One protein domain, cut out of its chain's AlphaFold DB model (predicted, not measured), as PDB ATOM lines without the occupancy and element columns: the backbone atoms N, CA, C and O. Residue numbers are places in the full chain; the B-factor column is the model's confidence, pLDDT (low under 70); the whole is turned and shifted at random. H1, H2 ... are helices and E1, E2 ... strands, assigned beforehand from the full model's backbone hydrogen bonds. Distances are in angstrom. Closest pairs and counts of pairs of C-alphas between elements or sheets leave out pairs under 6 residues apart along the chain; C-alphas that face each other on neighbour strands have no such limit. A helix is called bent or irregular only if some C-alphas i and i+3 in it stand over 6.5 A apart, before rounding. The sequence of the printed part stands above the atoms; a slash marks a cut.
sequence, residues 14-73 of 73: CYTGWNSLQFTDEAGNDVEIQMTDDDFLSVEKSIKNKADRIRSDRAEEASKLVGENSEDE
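What this domain is: This is residues 14 to 73 of the 73 residues of an uncharacterized protein of Pseudoalteromonas sp. (UniProt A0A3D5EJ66). A small sheet of three antiparallel strands and one long, straight helix make a lopsided V: E1, E2 and E3 form the short limb, and H1 is the long limb, starting just past the end of E3. Most of the helix sticks out alone, since residues 44 to 73 stand free, and this arm makes the length of the whole. The printed part has 60 residues, with three named strands and then one named helix along the chain, E1 E2 E3 H1; the sheet order is E1 - E2 - E3, all antiparallel, and the class is mixed, helices and strands. The whole is extended, with a radius of gyration of the C-alphas of 18.9 A, and flat, spanning 56 by 31 by 11 A.

Where its parts are: The inner strand E2 covers residues 20 to 24 and measures 12.8 A from first to last C-alpha. E3 covers residues 30 to 34, 12.7 A, and E1 covers residues 14 to 16, 7.0 A. C-alpha 14, where E1 begins, is at (305.284, 340.671, 275.088). H1 covers residues 37 to 71, Asp 37 to Glu 71, and measures 51.4 A; it runs from C-alpha 37 at (299.727, 356.572, 271.579) to C-alpha 71 at (270.128, 314.981, 277.292).

How they stand to each other: The sheet is a meander, each strand the antiparallel neighbour of the one before, with E1 and E3 as its edge strands. E2 and E3 are a hairpin, with 167 degrees between their directions. The C-alphas of Gln 22 and Glu 32 face each other at 4.4 A, and N 23 and O 31 are within hydrogen-bond range at 2.8 A, as are N 21 and O 33 at 2.9 A. E1 and E2 are a hairpin too, at 160 degrees; the C-alphas of Tyr 15 and Gln 22 face each other at 5.1 A, and N 22 and O 15 are within hydrogen-bond range at 2.8 A. H1 is not on the sheet, but only just, with 4 pairs of C-alphas within 10 A. H1 is apart from E1 and from E2. H1 is not bent, and every O i to N i+4 pair in it is within hydrogen-bond range.

The domain as a whole: The two C-alphas farthest apart are those of Gln 34 and Glu 73, at 57.0 A. Without the free stretch, of which residues 44 to 71 belong to H1, the remaining 30 residues span 31 by 14 by 10 A. The printed part has no cut, and the links E1 to E2, E2 to E3 and E3 to H1 are tight. It ends at Glu 73, the chain's last residue. The mean pLDDT of the printed part is 86.9, and residues 67 to 73 are under 70.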
ATOM      1  N   CYS A  14     305.710 339.441 275.735       88.56
ATOM      2  CA  CYS A  14     305.284 340.671 275.088       88.56
ATOM      3  C   CYS A  14     305.275 341.766 276.158       88.56
ATOM      4  O   CYS A  14     304.630 341.599 277.198       88.56
ATOM      5  N   TYR A  15     306.017 342.845 275.929       89.31
ATOM      6  CA  TYR A  15     306.166 343.957 276.862       89.31
ATOM      7  C   TYR A  15     305.895 345.287 276.162       89.31
ATOM      8  O   TYR A  15     306.392 345.539 275.067       89.31
ATOM      9  N   THR A  16     305.126 346.151 276.821       89.81
ATOM     10  CA  THR A  16     304.889 347.521 276.365       89.81
ATOM     11  C   THR A  16     305.759 348.472 277.178       89.81
ATOM     12  O   THR A  16     305.525 348.665 278.373       89.81
ATOM     13  N   GLY A  17     306.769 349.043 276.526       82.75
ATOM     14  CA  GLY A  17     307.571 350.146 277.042       82.75
ATOM     15  C   GLY A  17     306.889 351.498 276.815       82.75
ATOM     16  O   GLY A  17     305.751 351.568 276.363       82.75
ATOM     17  N   TRP A  18     307.602 352.591 277.105       80.81
ATOM     18  CA  TRP A  18     307.043 353.946 277.005       80.81
ATOM     19  C   TRP A  18     306.556 354.302 275.590       80.81
ATOM     20  O   TRP A  18     305.470 354.841 275.453       80.81
ATOM     21  N   ASN A  19     307.323 353.950 274.550       87.62
ATOM     22  CA  ASN A  19     306.987 354.222 273.141       87.62
ATOM     23  C   ASN A  19     307.158 352.985 272.244       87.62
ATOM     24  O   ASN A  19     307.358 353.104 271.034       87.62
ATOM     25  N   SER A  20     307.167 351.782 272.820       90.81
ATOM     26  CA  SER A  20     307.456 350.583 272.041       90.81
ATOM     27  C   SER A  20     306.755 349.333 272.540       90.81
ATOM     28  O   SER A  20     306.479 349.168 273.727       90.81
ATOM     29  N   LEU A  21     306.472 348.446 271.593       90.94
ATOM     30  CA  LEU A  21     305.984 347.099 271.828       90.94
ATOM     31  C   LEU A  21     307.106 346.117 271.499       90.94
ATOM     32  O   LEU A  21     307.571 346.053 270.360       90.94
ATOM     33  N   GLN A  22     307.549 345.379 272.509       91.06
ATOM     34  CA  GLN A  22     308.687 344.474 272.445       91.06
ATOM     35  C   GLN A  22     308.217 343.025 272.554       91.06
ATOM     36  O   GLN A  22     307.441 342.672 273.442       91.06
ATOM     37  N   PHE A  23     308.712 342.185 271.653       91.69
ATOM     38  CA  PHE A  23     308.498 340.745 271.651       91.69
ATOM     39  C   PHE A  23     309.839 340.042 271.783       91.69
ATOM     40  O   PHE A  23     310.711 340.263 270.945       91.69
ATOM     41  N   THR A  24     309.968 339.156 272.765       91.00
ATOM     42  CA  THR A  24     311.162 338.316 272.927       91.00
ATOM     43  C   THR A  24     310.806 336.877 272.585       91.00
ATOM     44  O   THR A  24     309.777 336.358 273.037       91.00
ATOM     45  N   ASP A  25     311.627 336.226 271.767       89.19
ATOM     46  CA  ASP A  25     311.499 334.797 271.481       89.19
ATOM     47  C   ASP A  25     312.206 333.922 272.537       89.19
ATOM     48  O   ASP A  25     312.906 334.406 273.424       89.19
ATOM     49  N   GLU A  26     312.023 332.603 272.458       87.31
ATOM     50  CA  GLU A  26     312.643 331.650 273.397       87.31
ATOM     51  C   GLU A  26     314.179 331.592 273.290       87.31
ATOM     52  O   GLU A  26     314.846 331.123 274.211       87.31
ATOM     53  N   ALA A  27     314.744 332.063 272.177       86.50
ATOM     54  CA  ALA A  27     316.183 332.134 271.943       86.50
ATOM     55  C   ALA A  27     316.798 333.460 272.440       86.50
ATOM     56  O   ALA A  27     318.017 333.618 272.376       86.50
ATOM     57  N   GLY A  28     315.977 334.387 272.947       83.81
ATOM     58  CA  GLY A  28     316.398 335.710 273.405       83.81
ATOM     59  C   GLY A  28     316.565 336.740 272.283       83.81
ATOM     60  O   GLY A  28     317.231 337.750 272.497       83.81
ATOM     61  N   ASN A  29     316.009 336.501 271.092       87.75
ATOM     62  CA  ASN A  29     315.927 337.524 270.053       87.75
ATOM     63  C   ASN A  29     314.754 338.464 270.335       87.75
ATOM     64  O   ASN A  29     313.642 338.010 270.618       87.75
ATOM     65  N   ASP A  30     314.993 339.761 270.154       87.56
ATOM     66  CA  ASP A  30     314.007 340.808 270.397       87.56
ATOM     67  C   ASP A  30     313.523 341.457 269.097       87.56
ATOM     68  O   ASP A  30     314.303 341.829 268.216       87.56
ATOM     69  N   VAL A  31     312.207 341.629 268.997       88.62
ATOM     70  CA  VAL A  31     311.545 342.449 267.984       88.62
ATOM     71  C   VAL A  31     310.893 343.625 268.691       88.62
ATOM     72  O   VAL A  31     309.924 343.454 269.425       88.62
ATOM     73  N   GLU A  32     311.403 344.826 268.441       90.31
ATOM     74  CA  GLU A  32     310.844 346.066 268.970       90.31
ATOM     75  C   GLU A  32     310.140 346.858 267.865       90.31
ATOM     76  O   GLU A  32     310.716 347.149 266.814       90.31
ATOM     77  N   ILE A  33     308.889 347.231 268.119       90.50
ATOM     78  CA  ILE A  33     308.097 348.092 267.247       90.50
ATOM     79  C   ILE A  33     307.881 349.413 267.976       90.50
ATOM     80  O   ILE A  33     307.224 349.449 269.014       90.50
ATOM     81  N   GLN A  34     308.428 350.499 267.431       93.56
ATOM     82  CA  GLN A  34     308.164 351.851 267.926       93.56
ATOM     83  C   GLN A  34     306.735 352.248 267.549       93.56
ATOM     84  O   GLN A  34     306.344 352.124 266.387       93.56
ATOM     85  N   MET A  35     305.963 352.696 268.531       92.81
ATOM     86  CA  MET A  35     304.535 352.971 268.397       92.81
ATOM     87  C   MET A  35     304.186 354.309 269.039       92.81
ATOM     88  O   MET A  35     304.779 354.703 270.042       92.81
ATOM     89  N   THR A  36     303.215 355.003 268.452       94.38
ATOM     90  CA  THR A  36     302.600 356.198 269.041       94.38
ATOM     91  C   THR A  36     301.405 355.826 269.925       94.38
ATOM     92  O   THR A  36     300.897 354.705 269.850       94.38
ATOM     93  N   ASP A  37     300.911 356.771 270.727       93.06
ATOM     94  CA  ASP A  37     299.727 356.572 271.579       93.06
ATOM     95  C   ASP A  37     298.498 356.101 270.777       93.06
ATOM     96  O   ASP A  37     297.795 355.173 271.183       93.06
ATOM     97  N   ASP A  38     298.272 356.679 269.592       94.25
ATOM     98  CA  ASP A  38     297.166 356.294 268.707       94.25
ATOM     99  C   ASP A  38     297.331 354.865 268.162       94.25
ATOM    100  O   ASP A  38     296.349 354.124 268.020       94.25
ATOM    101  N   ASP A  39     298.572 354.438 267.899       93.00
ATOM    102  CA  ASP A  39     298.857 353.064 267.482       93.00
ATOM    103  C   ASP A  39     298.515 352.074 268.605       93.00
ATOM    104  O   ASP A  39     297.937 351.016 268.339       93.00
ATOM    105  N   PHE A  40     298.802 352.422 269.866       92.75
ATOM    106  CA  PHE A  40     298.441 351.594 271.019       92.75
ATOM    107  C   PHE A  40     296.928 351.442 271.170       92.75
ATOM    108  O   PHE A  40     296.448 350.317 271.328       92.75
ATOM    109  N   LEU A  41     296.167 352.533 271.052       93.69
ATOM    110  CA  LEU A  41     294.700 352.489 271.113       93.69
ATOM    111  C   LEU A  41     294.105 351.635 269.981       93.69
ATOM    112  O   LEU A  41     293.143 350.882 270.177       93.69
ATOM    113  N   SER A  42     294.695 351.708 268.787       92.69
ATOM    114  CA  SER A  42     294.299 350.875 267.648       92.69
ATOM    115  C   SER A  42     294.555 349.384 267.911       92.69
ATOM    116  O   SER A  42     293.678 348.537 267.680       92.69
ATOM    117  N   VAL A  43     295.732 349.050 268.448       92.31
ATOM    118  CA  VAL A  43     296.107 347.673 268.793       92.31
ATOM    119  C   VAL A  43     295.240 347.120 269.924       92.31
ATOM    120  O   VAL A  43     294.759 345.991 269.800       92.31
ATOM    121  N   GLU A  44     294.962 347.904 270.970       93.88
ATOM    122  CA  GLU A  44     294.077 347.518 272.077       93.88
ATOM    123  C   GLU A  44     292.723 347.039 271.548       93.88
ATOM    124  O   GLU A  44     292.286 345.925 271.847       93.88
ATOM    125  N   LYS A  45     292.080 347.845 270.695       92.88
ATOM    126  CA  LYS A  45     290.777 347.515 270.114       92.88
ATOM    127  C   LYS A  45     290.818 346.207 269.324       92.88
ATOM    128  O   LYS A  45     289.910 345.383 269.437       92.88
ATOM    129  N   SER A  46     291.869 346.005 268.531       93.94
ATOM    130  CA  SER A  46     292.051 344.791 267.729       93.94
ATOM    131  C   SER A  46     292.219 343.543 268.606       93.94
ATOM    132  O   SER A  46     291.518 342.543 268.417       93.94
ATOM    133  N   ILE A  47     293.095 343.617 269.615       93.81
ATOM    134  CA  ILE A  47     293.354 342.517 270.553       93.81
ATOM    135  C   ILE A  47     292.104 342.213 271.380       93.81
ATOM    136  O   ILE A  47     291.733 341.045 271.521       93.81
ATOM    137  N   LYS A  48     291.416 343.243 271.882       95.19
ATOM    138  CA  LYS A  48     290.194 343.096 272.674       95.19
ATOM    139  C   LYS A  48     289.101 342.374 271.896       95.19
ATOM    140  O   LYS A  48     288.595 341.366 272.377       95.19
ATOM    141  N   ASN A  49     288.814 342.802 270.666       95.56
ATOM    142  CA  ASN A  49     287.813 342.146 269.819       95.56
ATOM    143  C   ASN A  49     288.131 340.660 269.596       95.56
ATOM    144  O   ASN A  49     287.240 339.809 269.618       95.56
ATOM    145  N   LYS A  50     289.413 340.330 269.393       94.19
ATOM    146  CA  LYS A  50     289.854 338.940 269.255       94.19
ATOM    147  C   LYS A  50     289.641 338.154 270.551       94.19
ATOM    148  O   LYS A  50     289.149 337.028 270.488       94.19
ATOM    149  N   ALA A  51     290.013 338.727 271.693       95.69
ATOM    150  CA  ALA A  51     289.857 338.100 273.000       95.69
ATOM    151  C   ALA A  51     288.379 337.874 273.352       95.69
ATOM    152  O   ALA A  51     288.024 336.786 273.797       95.69
ATOM    153  N   ASP A  52     287.518 338.860 273.101       96.69
ATOM    154  CA  ASP A  52     286.079 338.777 273.363       96.69
ATOM    155  C   ASP A  52     285.420 337.687 272.519       96.69
ATOM    156  O   ASP A  52     284.670 336.870 273.050       96.69
ATOM    157  N   ARG A  53     285.789 337.585 271.237       96.69
ATOM    158  CA  ARG A  53     285.335 336.482 270.384       96.69
ATOM    159  C   ARG A  53     285.753 335.120 270.940       96.69
ATOM    160  O   ARG A  53     284.909 334.253 271.088       96.69
ATOM    161  N   ILE A  54     287.026 334.950 271.314       95.88
ATOM    162  CA  ILE A  54     287.522 333.689 271.900       95.88
ATOM    163  C   ILE A  54     286.755 333.330 273.180       95.88
ATOM    164  O   ILE A  54     286.478 332.158 273.420       95.88
ATOM    165  N   ARG A  55     286.430 334.318 274.023       95.12
ATOM    166  CA  ARG A  55     285.628 334.092 275.233       95.12
ATOM    167  C   ARG A  55     284.214 333.628 274.886       95.12
ATOM    168  O   ARG A  55     283.744 332.693 275.522       95.12
ATOM    169  N   SER A  56     283.578 334.251 273.893       95.19
ATOM    170  CA  SER A  56     282.251 333.852 273.408       95.19
ATOM    171  C   SER A  56     282.265 332.426 272.865       95.19
ATOM    172  O   SER A  56     281.498 331.596 273.339       95.19
ATOM    173  N   ASP A  57     283.203 332.120 271.962       94.75
ATOM    174  CA  ASP A  57     283.344 330.797 271.342       94.75
ATOM    175  C   ASP A  57     283.492 329.703 272.422       94.75
ATOM    176  O   ASP A  57     282.795 328.692 272.405       94.75
ATOM    177  N   ARG A  58     284.335 329.946 273.438       93.25
ATOM    178  CA  ARG A  58     284.538 329.010 274.560       93.25
ATOM    179  C   ARG A  58     283.315 328.867 275.465       93.25
ATOM    180  O   ARG A  58     283.080 327.785 275.994       93.25
ATOM    181  N   ALA A  59     282.566 329.946 275.688       91.62
ATOM    182  CA  ALA A  59     281.343 329.899 276.486       91.62
ATOM    183  C   ALA A  59     280.240 329.107 275.769       91.62
ATOM    184  O   ALA A  59     279.538 328.320 276.405       91.62
ATOM    185  N   GLU A  60     280.117 329.265 274.449       92.12
ATOM    186  CA  GLU A  60     279.205 328.473 273.621       92.12
ATOM    187  C   GLU A  60     279.595 326.990 273.604       92.12
ATOM    188  O   GLU A  60     278.728 326.140 273.789       92.12
ATOM    189  N   GLU A  61     280.882 326.667 273.436       90.62
ATOM    190  CA  GLU A  61     281.381 325.284 273.505       90.62
ATOM    191  C   GLU A  61     281.089 324.640 274.866       90.62
ATOM    192  O   GLU A  61     280.548 323.537 274.922       90.62
ATOM    193  N   ALA A  62     281.371 325.344 275.966       87.12
ATOM    194  CA  ALA A  62     281.059 324.858 277.309       87.12
ATOM    195  C   ALA A  62     279.550 324.645 277.512       87.12
ATOM    196  O   ALA A  62     279.145 323.661 278.123       87.12
ATOM    197  N   SER A  63     278.712 325.537 276.974       85.19
ATOM    198  CA  SER A  63     277.252 325.426 277.086       85.19
ATOM    199  C   SER A  63     276.701 324.242 276.288       85.19
ATOM    200  O   SER A  63     275.798 323.561 276.765       85.19
ATOM    201  N   LYS A  64     277.259 323.962 275.102       83.25
ATOM    202  CA  LYS A  64     276.893 322.791 274.289       83.25
ATOM    203  C   LYS A  64     277.240 321.484 274.994       83.25
ATOM    204  O   LYS A  64     276.375 320.628 275.099       83.25
ATOM    205  N   LEU A  65     278.446 321.378 275.554       77.50
ATOM    206  CA  LEU A  65     278.875 320.190 276.303       77.50
ATOM    207  C   LEU A  65     278.000 319.919 277.535       77.50
ATOM    208  O   LEU A  65     277.738 318.769 277.867       77.50
ATOM    209  N   VAL A  66     277.545 320.972 278.223       75.44
ATOM    210  CA  VAL A  66     276.618 320.844 279.360       75.44
ATOM    211  C   VAL A  66     275.221 320.422 278.893       75.44
ATOM    212  O   VAL A  66     274.600 319.598 279.555       75.44
ATOM    213  N   GLY A  67     274.742 320.961 277.767       69.88
ATOM    214  CA  GLY A  67     273.453 320.595 277.175       69.88
ATOM    215  C   GLY A  67     273.410 319.141 276.702       69.88
ATOM    216  O   GLY A  67     272.506 318.412 277.096       69.88
ATOM    217  N   GLU A  68     274.421 318.698 275.953       63.31
ATOM    218  CA  GLU A  68     274.533 317.313 275.466       63.31
ATOM    219  C   GLU A  68     274.613 316.310 276.630       63.31
ATOM    220  O   GLU A  68     273.850 315.350 276.663       63.31
ATOM    221  N   ASN A  69     275.420 316.579 277.665       59.88
ATOM    222  CA  ASN A  69     275.485 315.708 278.848       59.88
ATOM    223  C   ASN A  69     274.181 315.656 279.668       59.88
ATOM    224  O   ASN A  69     274.019 314.737 280.464       59.88
ATOM    225  N   SER A  70     273.287 316.640 279.533       58.66
ATOM    226  CA  SER A  70     271.989 316.655 280.226       58.66
ATOM    227  C   SER A  70     270.856 315.995 279.436       58.66
ATOM    228  O   SER A  70     269.782 315.781 279.992       58.66
ATOM    229  N   GLU A  71     271.079 315.693 278.155       56.47
ATOM    230  CA  GLU A  71     270.128 314.981 277.292       56.47
ATOM    231  C   GLU A  71     270.401 313.461 277.247       56.47
ATOM    232  O   GLU A  71     269.528 312.702 276.827       56.47
ATOM    233  N   ASP A  72     271.574 313.023 277.724       55.41
ATOM    234  CA  ASP A  72     272.008 311.618 277.796       55.41
ATOM    235  C   ASP A  72     271.777 310.937 279.180       55.41
ATOM    236  O   ASP A  72     272.125 309.762 279.342       55.41
ATOM    237  N   GLU A  73     271.173 311.626 280.166       46.91
ATOM    238  CA  GLU A  73     270.683 311.076 281.462       46.91
ATOM    239  C   GLU A  73     269.145 311.027 281.539       46.91
ATOM    240  O   GLU A  73     268.616 310.020 282.074       46.91
TER     241      GLU A  73